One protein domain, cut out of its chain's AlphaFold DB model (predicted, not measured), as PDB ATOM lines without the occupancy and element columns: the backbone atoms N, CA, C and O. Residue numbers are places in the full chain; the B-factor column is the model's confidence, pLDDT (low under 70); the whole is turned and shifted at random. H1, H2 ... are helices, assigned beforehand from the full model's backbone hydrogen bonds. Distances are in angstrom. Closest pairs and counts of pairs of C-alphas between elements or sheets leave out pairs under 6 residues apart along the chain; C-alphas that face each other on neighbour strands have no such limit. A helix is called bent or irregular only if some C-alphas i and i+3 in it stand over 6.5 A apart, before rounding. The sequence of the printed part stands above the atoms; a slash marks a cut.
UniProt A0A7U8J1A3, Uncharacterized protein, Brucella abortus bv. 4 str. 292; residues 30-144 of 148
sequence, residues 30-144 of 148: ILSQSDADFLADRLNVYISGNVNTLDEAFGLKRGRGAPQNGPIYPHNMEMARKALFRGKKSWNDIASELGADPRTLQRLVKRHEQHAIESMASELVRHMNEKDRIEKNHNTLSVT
ATOM      1  N   ILE A  30     133.691 172.651 122.324       52.91
ATOM      2  CA  ILE A  30     134.112 174.072 122.236       52.91
ATOM      3  C   ILE A  30     135.639 174.246 122.370       52.91
ATOM      4  O   ILE A  30     136.211 175.102 121.694       52.91
ATOM      5  N   LEU A  31     136.328 173.376 123.112       56.88
ATOM      6  CA  LEU A  31     137.783 173.189 123.072       56.88
ATOM      7  C   LEU A  31     138.074 171.701 123.251       56.88
ATOM      8  O   LEU A  31     137.411 171.047 124.052       56.88
ATOM      9  N   SER A  32     139.020 171.149 122.490       67.31
ATOM     10  CA  SER A  32     139.449 169.765 122.719       67.31
ATOM     11  C   SER A  32     140.100 169.644 124.105       67.31
ATOM     12  O   SER A  32     140.651 170.624 124.609       67.31
ATOM     13  N   GLN A  33     140.106 168.452 124.713       68.88
ATOM     14  CA  GLN A  33     140.850 168.218 125.962       68.88
ATOM     15  C   GLN A  33     142.312 168.691 125.831       68.88
ATOM     16  O   GLN A  33     142.842 169.334 126.734       68.88
ATOM     17  N   SER A  34     142.921 168.495 124.654       74.31
ATOM     18  CA  SER A  34     144.258 169.005 124.337       74.31
ATOM     19  C   SER A  34     144.377 170.531 124.350       74.31
ATOM     20  O   SER A  34     145.420 171.050 124.744       74.31
ATOM     21  N   ASP A  35     143.338 171.267 123.952       75.75
ATOM     22  CA  ASP A  35     143.329 172.733 123.993       75.75
ATOM     23  C   ASP A  35     143.165 173.253 125.430       75.75
ATOM     24  O   ASP A  35     143.785 174.252 125.804       75.75
ATOM     25  N   ALA A  36     142.362 172.566 126.250       73.75
ATOM     26  CA  ALA A  36     142.199 172.878 127.669       73.75
ATOM     27  C   ALA A  36     143.486 172.591 128.461       73.75
ATOM     28  O   ALA A  36     143.930 173.439 129.242       73.75
ATOM     29  N   ASP A  37     144.124 171.444 128.209       81.31
ATOM     30  CA  ASP A  37     145.434 171.087 128.763       81.31
ATOM     31  C   ASP A  37     146.492 172.116 128.356       81.31
ATOM     32  O   ASP A  37     147.225 172.635 129.201       81.31
ATOM     33  N   PHE A  38     146.517 172.484 127.070       84.75
ATOM     34  CA  PHE A  38     147.401 173.527 126.573       84.75
ATOM     35  C   PHE A  38     147.177 174.844 127.322       84.75
ATOM     36  O   PHE A  38     148.138 175.419 127.824       84.75
ATOM     37  N   LEU A  39     145.935 175.318 127.448       84.19
ATOM     38  CA  LEU A  39     145.629 176.578 128.128       84.19
ATOM     39  C   LEU A  39     146.048 176.563 129.611       84.19
ATOM     40  O   LEU A  39     146.668 177.522 130.083       84.19
ATOM     41  N   ALA A  40     145.760 175.473 130.328       85.25
ATOM     42  CA  ALA A  40     146.132 175.303 131.732       85.25
ATOM     43  C   ALA A  40     147.658 175.306 131.927       85.25
ATOM     44  O   ALA A  40     148.168 175.998 132.812       85.25
ATOM     45  N   ASP A  41     148.402 174.612 131.062       89.50
ATOM     46  CA  ASP A  41     149.867 174.593 131.093       89.50
ATOM     47  C   ASP A  41     150.460 175.994 130.903       89.50
ATOM     48  O   ASP A  41     151.371 176.399 131.632       89.50
ATOM     49  N   ARG A  42     149.931 176.778 129.954       89.00
ATOM     50  CA  ARG A  42     150.413 178.148 129.706       89.00
ATOM     51  C   ARG A  42     150.123 179.065 130.891       89.00
ATOM     52  O   ARG A  42     151.003 179.821 131.305       89.00
ATOM     53  N   LEU A  43     148.938 178.966 131.488       87.12
ATOM     54  CA  LEU A  43     148.605 179.738 132.687       87.12
ATOM     55  C   LEU A  43     149.484 179.357 133.882       87.12
ATOM     56  O   LEU A  43     149.962 180.251 134.577       87.12
ATOM     57  N   ASN A  44     149.780 178.070 134.074       88.25
ATOM     58  CA  ASN A  44     150.716 177.609 135.102       88.25
ATOM     59  C   ASN A  44     152.116 178.218 134.927       88.25
ATOM     60  O   ASN A  44     152.712 178.697 135.894       88.25
ATOM     61  N   VAL A  45     152.635 178.261 133.695       88.31
ATOM     62  CA  VAL A  45     153.934 178.892 133.388       88.31
ATOM     63  C   VAL A  45     153.927 180.388 133.726       88.31
ATOM     64  O   VAL A  45     154.899 180.894 134.286       88.31
ATOM     65  N   TYR A  46     152.834 181.097 133.439       86.31
ATOM     66  CA  TYR A  46     152.708 182.516 133.778       86.31
ATOM     67  C   TYR A  46     152.567 182.757 135.291       86.31
ATOM     68  O   TYR A  46     153.270 183.592 135.861       86.31
ATOM     69  N   ILE A  47     151.690 182.010 135.966       85.62
ATOM     70  CA  ILE A  47     151.372 182.190 137.392       85.62
ATOM     71  C   ILE A  47     152.548 181.791 138.292       85.62
ATOM     72  O   ILE A  47     152.805 182.460 139.294       85.62
ATOM     73  N   SER A  48     153.307 180.758 137.914       85.06
ATOM     74  CA  SER A  48     154.535 180.353 138.621       85.06
ATOM     75  C   SER A  48     155.648 181.406 138.569       85.06
ATOM     76  O   SER A  48     156.603 181.317 139.337       85.06
ATOM     77  N   GLY A  49     155.529 182.418 137.702       82.38
ATOM     78  CA  GLY A  49     156.538 183.462 137.533       82.38
ATOM     79  C   GLY A  49     157.737 183.033 136.685       82.38
ATOM     80  O   GLY A  49     158.723 183.763 136.634       82.38
ATOM     81  N   ASN A  50     157.656 181.888 135.995       82.56
ATOM     82  CA  ASN A  50     158.696 181.429 135.065       82.56
ATOM     83  C   ASN A  50     158.854 182.370 133.858       82.56
ATOM     84  O   ASN A  50     159.917 182.426 133.240       82.56
ATOM     85  N   VAL A  51     157.796 183.107 133.522       83.88
ATOM     86  CA  VAL A  51     157.777 184.127 132.471       83.88
ATOM     87  C   VAL A  51     157.090 185.393 132.972       83.88
ATOM     88  O   VAL A  51     156.301 185.361 133.913       83.88
ATOM     89  N   ASN A  52     157.367 186.522 132.322       80.25
ATOM     90  CA  ASN A  52     156.885 187.829 132.772       80.25
ATOM     91  C   ASN A  52     155.597 188.272 132.066       80.25
ATOM     92  O   ASN A  52     154.953 189.225 132.497       80.25
ATOM     93  N   THR A  53     155.242 187.636 130.947       78.94
ATOM     94  CA  THR A  53     154.096 188.022 130.103       78.94
ATOM     95  C   THR A  53     153.352 186.797 129.587       78.94
ATOM     96  O   THR A  53     153.980 185.770 129.335       78.94
ATOM     97  N   LEU A  54     152.040 186.919 129.364       79.75
ATOM     98  CA  LEU A  54     151.233 185.859 128.751       79.75
ATOM     99  C   LEU A  54     151.752 185.509 127.347       79.75
ATOM    100  O   LEU A  54     151.936 184.333 127.066       79.75
ATOM    101  N   ASP A  55     152.151 186.494 126.535       77.88
ATOM    102  CA  ASP A  55     152.857 186.259 125.260       77.88
ATOM    103  C   ASP A  55     153.990 185.216 125.387       77.88
ATOM    104  O   ASP A  55     154.068 184.267 124.610       77.88
ATOM    105  N   GLU A  56     154.851 185.357 126.401       81.50
ATOM    106  CA  GLU A  56     155.959 184.424 126.651       81.50
ATOM    107  C   GLU A  56     155.457 183.051 127.094       81.50
ATOM    108  O   GLU A  56     155.977 182.034 126.636       81.50
ATOM    109  N   ALA A  57     154.425 183.010 127.942       85.75
ATOM    110  CA  ALA A  57     153.820 181.762 128.389       85.75
ATOM    111  C   ALA A  57     153.301 180.946 127.198       85.75
ATOM    112  O   ALA A  57     153.616 179.760 127.081       85.75
ATOM    113  N   PHE A  58     152.597 181.613 126.274       84.56
ATOM    114  CA  PHE A  58     152.049 181.078 125.021       84.56
ATOM    115  C   PHE A  58     153.101 180.837 123.920       84.56
ATOM    116  O   PHE A  58     152.776 180.308 122.853       84.56
ATOM    117  N   GLY A  59     154.375 181.159 124.172       83.75
ATOM    118  CA  GLY A  59     155.468 180.975 123.213       83.75
ATOM    119  C   GLY A  59     155.417 181.943 122.024       83.75
ATOM    120  O   GLY A  59     155.986 181.658 120.971       83.75
ATOM    121  N   LEU A  60     154.725 183.072 122.173       82.38
ATOM    122  CA  LEU A  60     154.587 184.114 121.163       82.38
ATOM    123  C   LEU A  60     155.778 185.080 121.247       82.38
ATOM    124  O   LEU A  60     156.180 185.535 122.319       82.38
ATOM    125  N   LYS A  61     156.365 185.430 120.095       75.88
ATOM    126  CA  LYS A  61     157.493 186.376 120.054       75.88
ATOM    127  C   LYS A  61     157.029 187.772 120.483       75.88
ATOM    128  O   LYS A  61     156.065 188.307 119.933       75.88
ATOM    129  N   ARG A  62     157.751 188.385 121.427       62.22
ATOM    130  CA  ARG A  62     157.445 189.723 121.954       62.22
ATOM    131  C   ARG A  62     157.466 190.796 120.866       62.22
ATOM    132  O   ARG A  62     158.457 190.969 120.160       62.22
ATOM    133  N   GLY A  63     156.391 191.574 120.798       59.44
ATOM    134  CA  GLY A  63     156.327 192.835 120.060       59.44
ATOM    135  C   GLY A  63     156.631 194.019 120.972       59.44
ATOM    136  O   GLY A  63     156.260 194.030 122.147       59.44
ATOM    137  N   ARG A  64     157.299 195.048 120.438       52.00
ATOM    138  CA  ARG A  64     157.514 196.306 121.167       52.00
ATOM    139  C   ARG A  64     156.205 197.106 121.241       52.00
ATOM    140  O   ARG A  64     155.597 197.392 120.212       52.00
ATOM    141  N   GLY A  65     155.831 197.517 122.454       53.75
ATOM    142  CA  GLY A  65     154.718 198.435 122.728       53.75
ATOM    143  C   GLY A  65     153.507 197.767 123.383       53.75
ATOM    144  O   GLY A  65     153.122 196.654 123.023       53.75
ATOM    145  N   ALA A  66     152.918 198.430 124.378       51.56
ATOM    146  CA  ALA A  66     151.621 198.069 124.940       51.56
ATOM    147  C   ALA A  66     150.531 198.835 124.166       51.56
ATOM    148  O   ALA A  66     150.560 200.067 124.161       51.56
ATOM    149  N   PRO A  67     149.618 198.159 123.451       55.06
ATOM    150  CA  PRO A  67     148.497 198.839 122.822       55.06
ATOM    151  C   PRO A  67     147.555 199.375 123.910       55.06
ATOM    152  O   PRO A  67     147.189 198.647 124.826       55.06
ATOM    153  N   GLN A  68     147.156 200.646 123.803       52.81
ATOM    154  CA  GLN A  68     146.110 201.234 124.650       52.81
ATOM    155  C   GLN A  68     144.796 200.456 124.504       52.81
ATOM    156  O   GLN A  68     144.491 199.971 123.410       52.81
ATOM    157  N   ASN A  69     144.024 200.376 125.589       54.19
ATOM    158  CA  ASN A  69     142.687 199.783 125.626       54.19
ATOM    159  C   ASN A  69     141.780 200.487 124.609       54.19
ATOM    160  O   ASN A  69     141.472 201.667 124.752       54.19
ATOM    161  N   GLY A  70     141.399 199.771 123.556       59.41
ATOM    162  CA  GLY A  70     140.377 200.203 122.607       59.41
ATOM    163  C   GLY A  70     139.110 199.368 122.777       59.41
ATOM    164  O   GLY A  70     139.147 198.364 123.493       59.41
ATOM    165  N   PRO A  71     138.004 199.753 122.123       60.66
ATOM    166  CA  PRO A  71     136.744 199.027 122.207       60.66
ATOM    167  C   PRO A  71     136.918 197.542 121.859       60.66
ATOM    168  O   PRO A  71     137.641 197.179 120.926       60.66
ATOM    169  N   ILE A  72     136.268 196.689 122.653       65.81
ATOM    170  CA  ILE A  72     136.250 195.239 122.476       65.81
ATOM    171  C   ILE A  72     135.176 194.917 121.436       65.81
ATOM    172  O   ILE A  72     133.991 195.123 121.683       65.81
ATOM    173  N   TYR A  73     135.590 194.410 120.275       77.00
ATOM    174  CA  TYR A  73     134.670 193.909 119.251       77.00
ATOM    175  C   TYR A  73     134.647 192.373 119.275       77.00
ATOM    176  O   TYR A  73     135.725 191.773 119.354       77.00
ATOM    177  N   PRO A  74     133.477 191.714 119.138       77.19
ATOM    178  CA  PRO A  74     133.373 190.250 119.167       77.19
ATOM    179  C   PRO A  74     134.275 189.542 118.147       77.19
ATOM    180  O   PRO A  74     134.922 188.550 118.462       77.19
ATOM    181  N   HIS A  75     134.396 190.098 116.940       81.44
ATOM    182  CA  HIS A  75     135.294 189.564 115.914       81.44
ATOM    183  C   HIS A  75     136.768 189.594 116.351       81.44
ATOM    184  O   HIS A  75     137.498 188.626 116.153       81.44
ATOM    185  N   ASN A  76     137.203 190.679 116.997       80.56
ATOM    186  CA  ASN A  76     138.577 190.811 117.475       80.56
ATOM    187  C   ASN A  76     138.859 189.835 118.621       80.56
ATOM    188  O   ASN A  76     139.919 189.224 118.665       80.56
ATOM    189  N   MET A  77     137.895 189.645 119.518       80.31
ATOM    190  CA  MET A  77     137.981 188.641 120.578       80.31
ATOM    191  C   MET A  77     138.173 187.232 120.011       80.31
ATOM    192  O   MET A  77     139.082 186.519 120.432       80.31
ATOM    193  N   GLU A  78     137.388 186.864 118.999       82.50
ATOM    194  CA  GLU A  78     137.495 185.551 118.357       82.50
ATOM    195  C   GLU A  78     138.830 185.366 117.620       82.50
ATOM    196  O   GLU A  78     139.441 184.298 117.668       82.50
ATOM    197  N   MET A  79     139.333 186.419 116.976       82.44
ATOM    198  CA  MET A  79     140.654 186.404 116.342       82.44
ATOM    199  C   MET A  79     141.783 186.255 117.369       82.44
ATOM    200  O   MET A  79     142.717 185.486 117.135       82.44
ATOM    201  N   ALA A  80     141.686 186.927 118.524       84.06
ATOM    202  CA  ALA A  80     142.641 186.756 119.617       84.06
ATOM    203  C   ALA A  80     142.620 185.325 120.161       84.06
ATOM    204  O   ALA A  80     143.673 184.705 120.306       84.06
ATOM    205  N   ARG A  81     141.418 184.780 120.385       84.88
ATOM    206  CA  ARG A  81     141.194 183.402 120.833       84.88
ATOM    207  C   ARG A  81     141.888 182.398 119.912       84.88
ATOM    208  O   ARG A  81     142.721 181.603 120.343       84.88
ATOM    209  N   LYS A  82     141.617 182.500 118.608       85.94
ATOM    210  CA  LYS A  82     142.210 181.647 117.569       85.94
ATOM    211  C   LYS A  82     143.733 181.762 117.490       85.94
ATOM    212  O   LYS A  82     144.398 180.770 117.186       85.94
ATOM    213  N   ALA A  83     144.287 182.951 117.715       85.62
ATOM    214  CA  ALA A  83     145.729 183.163 117.693       85.62
ATOM    215  C   ALA A  83     146.430 182.539 118.910       85.62
ATOM    216  O   ALA A  83     147.487 181.933 118.743       85.62
ATOM    217  N   LEU A  84     145.830 182.622 120.104       84.31
ATOM    218  CA  LEU A  84     146.390 182.049 121.335       84.31
ATOM    219  C   LEU A  84     146.551 180.519 121.248       84.31
ATOM    220  O   LEU A  84     147.598 179.999 121.633       84.31
ATOM    221  N   PHE A  85     145.583 179.798 120.667       81.44
ATOM    222  CA  PHE A  85     145.674 178.335 120.491       81.44
ATOM    223  C   PHE A  85     146.746 177.875 119.507       81.44
ATOM    224  O   PHE A  85     147.248 176.761 119.607       81.44
ATOM    225  N   ARG A  86     147.147 178.734 118.568       82.81
ATOM    226  CA  ARG A  86     148.231 178.429 117.622       82.81
ATOM    227  C   ARG A  86     149.623 178.599 118.239       82.81
ATOM    228  O   ARG A  86     150.614 178.507 117.511       82.81
ATOM    229  N   GLY A  87     149.703 178.882 119.542       71.94
ATOM    230  CA  GLY A  87     150.943 179.131 120.273       71.94
ATOM    231  C   GLY A  87     152.053 178.128 119.939       71.94
ATOM    232  O   GLY A  87     151.796 176.959 119.654       71.94
ATOM    233  N   LYS A  88     153.299 178.621 119.974       74.00
ATOM    234  CA  LYS A  88     154.536 178.083 119.353       74.00
ATOM    235  C   LYS A  88     154.780 178.470 117.884       74.00
ATOM    236  O   LYS A  88     155.915 178.326 117.430       74.00
ATOM    237  N   LYS A  89     153.792 178.991 117.147       81.25
ATOM    238  CA  LYS A  89     153.996 179.526 115.783       81.25
ATOM    239  C   LYS A  89     154.461 180.985 115.788       81.25
ATOM    240  O   LYS A  89     154.269 181.715 116.762       81.25
ATOM    241  N   SER A  90     155.081 181.428 114.691       85.44
ATOM    242  CA  SER A  90     155.422 182.843 114.534       85.44
ATOM    243  C   SER A  90     154.172 183.674 114.226       85.44
ATOM    244  O   SER A  90     153.218 183.177 113.634       85.44
ATOM    245  N   TRP A  91     154.187 184.965 114.572       86.62
ATOM    246  CA  TRP A  91     153.089 185.876 114.226       86.62
ATOM    247  C   TRP A  91     152.796 185.920 112.725       86.62
ATOM    248  O   TRP A  91     151.643 186.100 112.355       86.62
ATOM    249  N   ASN A  92     153.811 185.728 111.877       86.94
ATOM    250  CA  ASN A  92     153.632 185.692 110.428       86.94
ATOM    251  C   ASN A  92     152.827 184.465 109.994       86.94
ATOM    252  O   ASN A  92     151.889 184.605 109.217       86.94
ATOM    253  N   ASP A  93     153.141 183.291 110.542       88.81
ATOM    254  CA  ASP A  93     152.446 182.046 110.196       88.81
ATOM    255  C   ASP A  93     150.998 182.083 110.690       88.81
ATOM    256  O   ASP A  93     150.063 181.794 109.947       88.81
ATOM    257  N   ILE A  94     150.800 182.526 111.937       88.25
ATOM    258  CA  ILE A  94     149.469 182.658 112.541       88.25
ATOM    259  C   ILE A  94     148.620 183.644 111.734       88.25
ATOM    260  O   ILE A  94     147.457 183.372 111.446       88.25
ATOM    261  N   ALA A  95     149.185 184.789 111.358       88.31
ATOM    262  CA  ALA A  95     148.465 185.800 110.602       88.31
ATOM    263  C   ALA A  95     148.155 185.344 109.171       88.31
ATOM    264  O   ALA A  95     147.050 185.589 108.696       88.31
ATOM    265  N   SER A  96     149.065 184.600 108.530       89.81
ATOM    266  CA  SER A  96     148.815 183.966 107.232       89.81
ATOM    267  C   SER A  96     147.649 182.976 107.299       89.81
ATOM    268  O   SER A  96     146.792 182.984 106.422       89.81
ATOM    269  N   GLU A  97     147.577 182.151 108.345       89.88
ATOM    270  CA  GLU A  97     146.471 181.200 108.548       89.88
ATOM    271  C   GLU A  97     145.136 181.886 108.845       89.88
ATOM    272  O   GLU A  97     144.074 181.349 108.533       89.88
ATOM    273  N   LEU A  98     145.185 183.050 109.490       87.75
ATOM    274  CA  LEU A  98     144.005 183.808 109.894       87.75
ATOM    275  C   LEU A  98     143.600 184.892 108.887       87.75
ATOM    276  O   LEU A  98     142.615 185.588 109.129       87.75
ATOM    277  N   GLY A  99     144.333 185.052 107.782       88.62
ATOM    278  CA  GLY A  99     144.079 186.099 106.789       88.62
ATOM    279  C   GLY A  99     144.207 187.517 107.359       88.62
ATOM    280  O   GLY A  99     143.436 188.400 106.993       88.62
ATOM    281  N   ALA A 100     145.143 187.732 108.288       87.50
ATOM    282  CA  ALA A 100     145.332 188.994 109.001       87.50
ATOM    283  C   ALA A 100     146.736 189.582 108.781       87.50
ATOM    284  O   ALA A 100     147.667 188.893 108.374       87.50
ATOM    285  N   ASP A 101     146.911 190.865 109.106       89.25
ATOM    286  CA  ASP A 101     148.239 191.474 109.212       89.25
ATOM    287  C   ASP A 101     148.915 191.053 110.540       89.25
ATOM    288  O   ASP A 101     148.308 191.230 111.603       89.25
ATOM    289  N   PRO A 102     150.168 190.548 110.530       87.31
ATOM    290  CA  PRO A 102     150.851 190.063 111.734       87.31
ATOM    291  C   PRO A 102     150.946 191.097 112.855       87.31
ATOM    292  O   PRO A 102     150.766 190.776 114.033       87.31
ATOM    293  N   ARG A 103     151.209 192.361 112.509       84.75
ATOM    294  CA  ARG A 103     151.380 193.435 113.494       84.75
ATOM    295  C   ARG A 103     150.049 193.830 114.123       84.75
ATOM    296  O   ARG A 103     149.983 194.120 115.320       84.75
ATOM    297  N   THR A 104     148.995 193.839 113.321       83.94
ATOM    298  CA  THR A 104     147.624 194.088 113.759       83.94
ATOM    299  C   THR A 104     147.135 192.959 114.654       83.94
ATOM    300  O   THR A 104     146.651 193.234 115.750       83.94
ATOM    301  N   LEU A 105     147.355 191.704 114.254       85.56
ATOM    302  CA  LEU A 105     146.989 190.529 115.039       85.56
ATOM    303  C   LEU A 105     147.691 190.513 116.399       85.56
ATOM    304  O   LEU A 105     147.047 190.329 117.427       85.56
ATOM    305  N   GLN A 106     148.994 190.788 116.422       85.31
ATOM    306  CA  GLN A 106     149.766 190.869 117.659       85.31
ATOM    307  C   GLN A 106     149.222 191.940 118.616       85.31
ATOM    308  O   GLN A 106     149.065 191.698 119.812       85.31
ATOM    309  N   ARG A 107     148.917 193.141 118.105       83.69
ATOM    310  CA  ARG A 107     148.324 194.222 118.914       83.69
ATOM    311  C   ARG A 107     146.951 193.841 119.453       83.69
ATOM    312  O   ARG A 107     146.611 194.209 120.575       83.69
ATOM    313  N   LEU A 108     146.174 193.144 118.639       83.25
ATOM    314  CA  LEU A 108     144.830 192.703 118.962       83.25
ATOM    315  C   LEU A 108     144.856 191.633 120.063       83.25
ATOM    316  O   LEU A 108     144.153 191.797 121.057       83.25
ATOM    317  N   VAL A 109     145.727 190.622 119.957       84.19
ATOM    318  CA  VAL A 109     145.924 189.611 121.011       84.19
ATOM    319  C   VAL A 109     146.351 190.280 122.304       84.19
ATOM    320  O   VAL A 109     145.673 190.133 123.309       84.19
ATOM    321  N   LYS A 110     147.392 191.112 122.278       82.12
ATOM    322  CA  LYS A 110     147.892 191.771 123.488       82.12
ATOM    323  C   LYS A 110     146.851 192.652 124.189       82.12
ATOM    324  O   LYS A 110     146.908 192.845 125.397       82.12
ATOM    325  N   ARG A 111     145.910 193.223 123.435       80.50
ATOM    326  CA  ARG A 111     144.813 194.026 123.990       80.50
ATOM    327  C   ARG A 111     143.718 193.163 124.620       80.50
ATOM    328  O   ARG A 111     143.072 193.607 125.563       80.50
ATOM    329  N   HIS A 112     143.473 191.980 124.070       79.88
ATOM    330  CA  HIS A 112     142.300 191.168 124.386       79.88
ATOM    331  C   HIS A 112     142.642 189.808 125.010       79.88
ATOM    332  O   HIS A 112     141.735 189.021 125.244       79.88
ATOM    333  N   GLU A 113     143.914 189.527 125.306       79.56
ATOM    334  CA  GLU A 113     144.385 188.218 125.772       79.56
ATOM    335  C   GLU A 113     143.666 187.755 127.038       79.56
ATOM    336  O   GLU A 113     143.172 186.633 127.075       79.56
ATOM    337  N   GLN A 114     143.523 188.633 128.034       79.62
ATOM    338  CA  GLN A 114     142.847 188.301 129.286       79.62
ATOM    339  C   GLN A 114     141.381 187.937 129.039       79.62
ATOM    340  O   GLN A 114     140.939 186.867 129.441       79.62
ATOM    341  N   HIS A 115     140.643 188.788 128.328       81.00
ATOM    342  CA  HIS A 115     139.235 188.526 128.043       81.00
ATOM    343  C   HIS A 115     139.046 187.297 127.151       81.00
ATOM    344  O   HIS A 115     138.085 186.554 127.331       81.00
ATOM    345  N   ALA A 116     139.941 187.058 126.190       82.00
ATOM    346  CA  ALA A 116     139.907 185.851 125.374       82.00
ATOM    347  C   ALA A 116     140.097 184.608 126.254       82.00
ATOM    348  O   ALA A 116     139.356 183.643 126.102       82.00
ATOM    349  N   ILE A 117     141.028 184.652 127.212       81.75
ATOM    350  CA  ILE A 117     141.257 183.585 128.196       81.75
ATOM    351  C   ILE A 117     140.029 183.359 129.085       81.75
ATOM    352  O   ILE A 117     139.592 182.220 129.245       81.75
ATOM    353  N   GLU A 118     139.435 184.427 129.613       82.44
ATOM    354  CA  GLU A 118     138.211 184.363 130.423       82.44
ATOM    355  C   GLU A 118     137.030 183.782 129.635       82.44
ATOM    356  O   GLU A 118     136.293 182.945 130.159       82.44
ATOM    357  N   SER A 119     136.868 184.179 128.368       79.94
ATOM    358  CA  SER A 119     135.834 183.648 127.471       79.94
ATOM    359  C   SER A 119     136.029 182.153 127.223       79.94
ATOM    360  O   SER A 119     135.087 181.386 127.391       79.94
ATOM    361  N   MET A 120     137.257 181.727 126.900       77.38
ATOM    362  CA  MET A 120     137.602 180.313 126.686       77.38
ATOM    363  C   MET A 120     137.299 179.457 127.919       77.38
ATOM    364  O   MET A 120     136.738 178.369 127.803       77.38
ATOM    365  N   ALA A 121     137.636 179.958 129.106       74.62
ATOM    366  CA  ALA A 121     137.365 179.262 130.357       74.62
ATOM    367  C   ALA A 121     135.870 179.222 130.701       74.62
ATOM    368  O   ALA A 121     135.371 178.199 131.161       74.62
ATOM    369  N   SER A 122     135.146 180.317 130.461       73.44
ATOM    370  CA  SER A 122     133.704 180.395 130.727       73.44
ATOM    371  C   SER A 122     132.909 179.473 129.810       73.44
ATOM    372  O   SER A 122     131.955 178.838 130.255       73.44
ATOM    373  N   GLU A 123     133.315 179.371 128.542       71.31
ATOM    374  CA  GLU A 123     132.765 178.399 127.603       71.31
ATOM    375  C   GLU A 123     132.972 176.975 128.128       71.31
ATOM    376  O   GLU A 123     131.987 176.271 128.334       71.31
ATOM    377  N   LEU A 124     134.206 176.583 128.458       68.19
ATOM    378  CA  LEU A 124     134.497 175.258 129.026       68.19
ATOM    379  C   LEU A 124     133.610 174.919 130.235       68.19
ATOM    380  O   LEU A 124     132.960 173.877 130.248       68.19
ATOM    381  N   VAL A 125     133.510 175.828 131.210       67.06
ATOM    382  CA  VAL A 125     132.680 175.626 132.411       67.06
ATOM    383  C   VAL A 125     131.193 175.499 132.068       67.06
ATOM    384  O   VAL A 125     130.496 174.647 132.618       67.06
ATOM    385  N   ARG A 126     130.675 176.339 131.162       66.25
ATOM    386  CA  ARG A 126     129.262 176.281 130.754       66.25
ATOM    387  C   ARG A 126     128.926 174.937 130.114       66.25
ATOM    388  O   ARG A 126     127.845 174.414 130.359       66.25
ATOM    389  N   HIS A 127     129.839 174.400 129.311       62.19
ATOM    390  CA  HIS A 127     129.635 173.127 128.627       62.19
ATOM    391  C   HIS A 127     129.527 171.951 129.598       62.19
ATOM    392  O   HIS A 127     128.611 171.146 129.459       62.19
ATOM    393  N   MET A 128     130.355 171.912 130.638       61.47
ATOM    394  CA  MET A 128     130.233 170.888 131.681       61.47
ATOM    395  C   MET A 128     128.929 170.979 132.473       61.47
ATOM    396  O   MET A 128     128.288 169.974 132.753       61.47
ATOM    397  N   ASN A 129     128.501 172.192 132.828       61.84
ATOM    398  CA  ASN A 129     127.279 172.359 133.613       61.84
ATOM    399  C   ASN A 129     126.018 171.965 132.822       61.84
ATOM    400  O   ASN A 129     125.015 171.572 133.418       61.84
ATOM    401  N   GLU A 130     126.039 172.096 131.492       62.22
ATOM    402  CA  GLU A 130     124.931 171.662 130.637       62.22
ATOM    403  C   GLU A 130     124.872 170.129 130.522       62.22
ATOM    404  O   GLU A 130     123.776 169.569 130.596       62.22
ATOM    405  N   LYS A 131     126.028 169.447 130.469       55.47
ATOM    406  CA  LYS A 131     126.133 167.981 130.601       55.47
ATOM    407  C   LYS A 131     125.443 167.486 131.870       55.47
ATOM    408  O   LYS A 131     124.501 166.698 131.795       55.47
ATOM    409  N   ASP A 132     125.830 168.037 133.021       57.25
ATOM    410  CA  ASP A 132     125.285 167.646 134.326       57.25
ATOM    411  C   ASP A 132     123.755 167.738 134.382       57.25
ATOM    412  O   ASP A 132     123.092 166.960 135.074       57.25
ATOM    413  N   ARG A 133     123.167 168.721 133.687       58.34
ATOM    414  CA  ARG A 133     121.712 168.903 133.631       58.34
ATOM    415  C   ARG A 133     121.047 167.879 132.720       58.34
ATOM    416  O   ARG A 133     119.999 167.352 133.091       58.34
ATOM    417  N   ILE A 134     121.625 167.597 131.554       60.06
ATOM    418  CA  ILE A 134     121.078 166.629 130.594       60.06
ATOM    419  C   ILE A 134     121.147 165.207 131.164       60.06
ATOM    420  O   ILE A 134     120.143 164.494 131.125       60.06
ATOM    421  N   GLU A 135     122.263 164.819 131.785       57.50
ATOM    422  CA  GLU A 135     122.422 163.501 132.411       57.50
ATOM    423  C   GLU A 135     121.458 163.292 133.590       57.50
ATOM    424  O   GLU A 135     120.790 162.257 133.676       57.50
ATOM    425  N   LYS A 136     121.289 164.296 134.466       59.59
ATOM    426  CA  LYS A 136     120.309 164.240 135.572       59.59
ATOM    427  C   LYS A 136     118.864 164.118 135.071       59.59
ATOM    428  O   LYS A 136     118.052 163.429 135.695       59.59
ATOM    429  N   ASN A 137     118.540 164.733 133.935       58.56
ATOM    430  CA  ASN A 137     117.214 164.636 133.321       58.56
ATOM    431  C   ASN A 137     116.987 163.277 132.629       58.56
ATOM    432  O   ASN A 137     115.897 162.717 132.713       58.56
ATOM    433  N   HIS A 138     118.011 162.699 131.996       55.03
ATOM    434  CA  HIS A 138     117.917 161.360 131.401       55.03
ATOM    435  C   HIS A 138     117.785 160.256 132.460       55.03
ATOM    436  O   HIS A 138     116.990 159.329 132.289       55.03
ATOM    437  N   ASN A 139     118.496 160.375 133.585       54.69
ATOM    438  CA  ASN A 139     118.410 159.398 134.673       54.69
ATOM    439  C   ASN A 139     117.048 159.436 135.384       54.69
ATOM    440  O   ASN A 139     116.500 158.394 135.736       54.69
ATOM    441  N   THR A 140     116.448 160.619 135.545       56.12
ATOM    442  CA  THR A 140     115.104 160.744 136.133       56.12
ATOM    443  C   THR A 140     114.011 160.166 135.229       56.12
ATOM    444  O   THR A 140     113.122 159.488 135.737       56.12
ATOM    445  N   LEU A 141     114.117 160.319 133.904       53.00
ATOM    446  CA  LEU A 141     113.185 159.717 132.936       53.00
ATOM    447  C   LEU A 141     113.303 158.182 132.843       53.00
ATOM    448  O   LEU A 141     112.298 157.490 132.668       53.00
ATOM    449  N   SER A 142     114.512 157.629 132.995       49.03
ATOM    450  CA  SER A 142     114.731 156.172 133.012       49.03
ATOM    451  C   SER A 142     114.187 155.512 134.285       49.03
ATOM    452  O   SER A 142     113.654 154.400 134.230       49.03
ATOM    453  N   VAL A 143     114.292 156.191 135.431       52.09
ATOM    454  CA  VAL A 143     113.754 155.695 136.708       52.09
ATOM    455  C   VAL A 143     112.223 155.698 136.699       52.09
ATOM    456  O   VAL A 143     111.614 154.761 137.207       52.09
ATOM    457  N   THR A 144     111.578 156.679 136.058       53.28
ATOM    458  CA  THR A 144     110.108 156.726 135.963       53.28
ATOM    459  C   THR A 144     109.514 155.704 134.991       53.28
ATOM    460  O   THR A 144     108.404 155.240 135.221       53.28
TER     461      THR A 144
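Overview. This is residues 30 to 144 of the 148 residues of an uncharacterized protein of Brucella abortus bv. 4 str. 292 (UniProt A0A7U8J1A3). A long straight helical arm, H5b, runs out of a compact body of crossed helices, its residues 128 to 144 sticking out free. In the body H3 crosses H5a, H4 packs on H5a, and H2 packs on H1. The printed part has 115 residues with five named helices, H1 to H5, and no named strand: all helix, loose, radius of gyration of the C-alphas 17.4 A, spans 63 by 31 by 25 A.

Along the chain. H5, residues 102 to 144, was assigned as one helix by its hydrogen bonds but is bent: C-alphas 111 and 114 are 8.0 A apart. Its arms are H5a, residues 102 to 111, and H5b, residues 114 to 144, 46.0 A long, ending at C-alpha 144 (110.108, 156.726, 135.963). H1, residues 33 to 47, 20.9 A, begins at C-alpha 33 (140.850, 168.218, 125.962). H2 is residues 54 to 57, H3 74 to 85, H4 91 to 98.

Arrangement. H3 touches H5a about perpendicular, 79 degrees, closest C-alphas Ala 80 and Val 109, 4.6 A. H4 touches H5a, closest C-alphas Ala 95 and Pro 102, 5.0 A. H1 touches H2, closest C-alphas Arg 42 and Ala 57, 5.1 A. Every O i to N i+4 pair is within hydrogen-bond range in H1, H3, H4, H5a and H5b; H2 is too short for one.

Size, cuts and confidence. The printed part has no cut. The H2 to H3 link is long. pLDDT is under 70 in residues 30 to 33, 62 to 72 and 124 to 144.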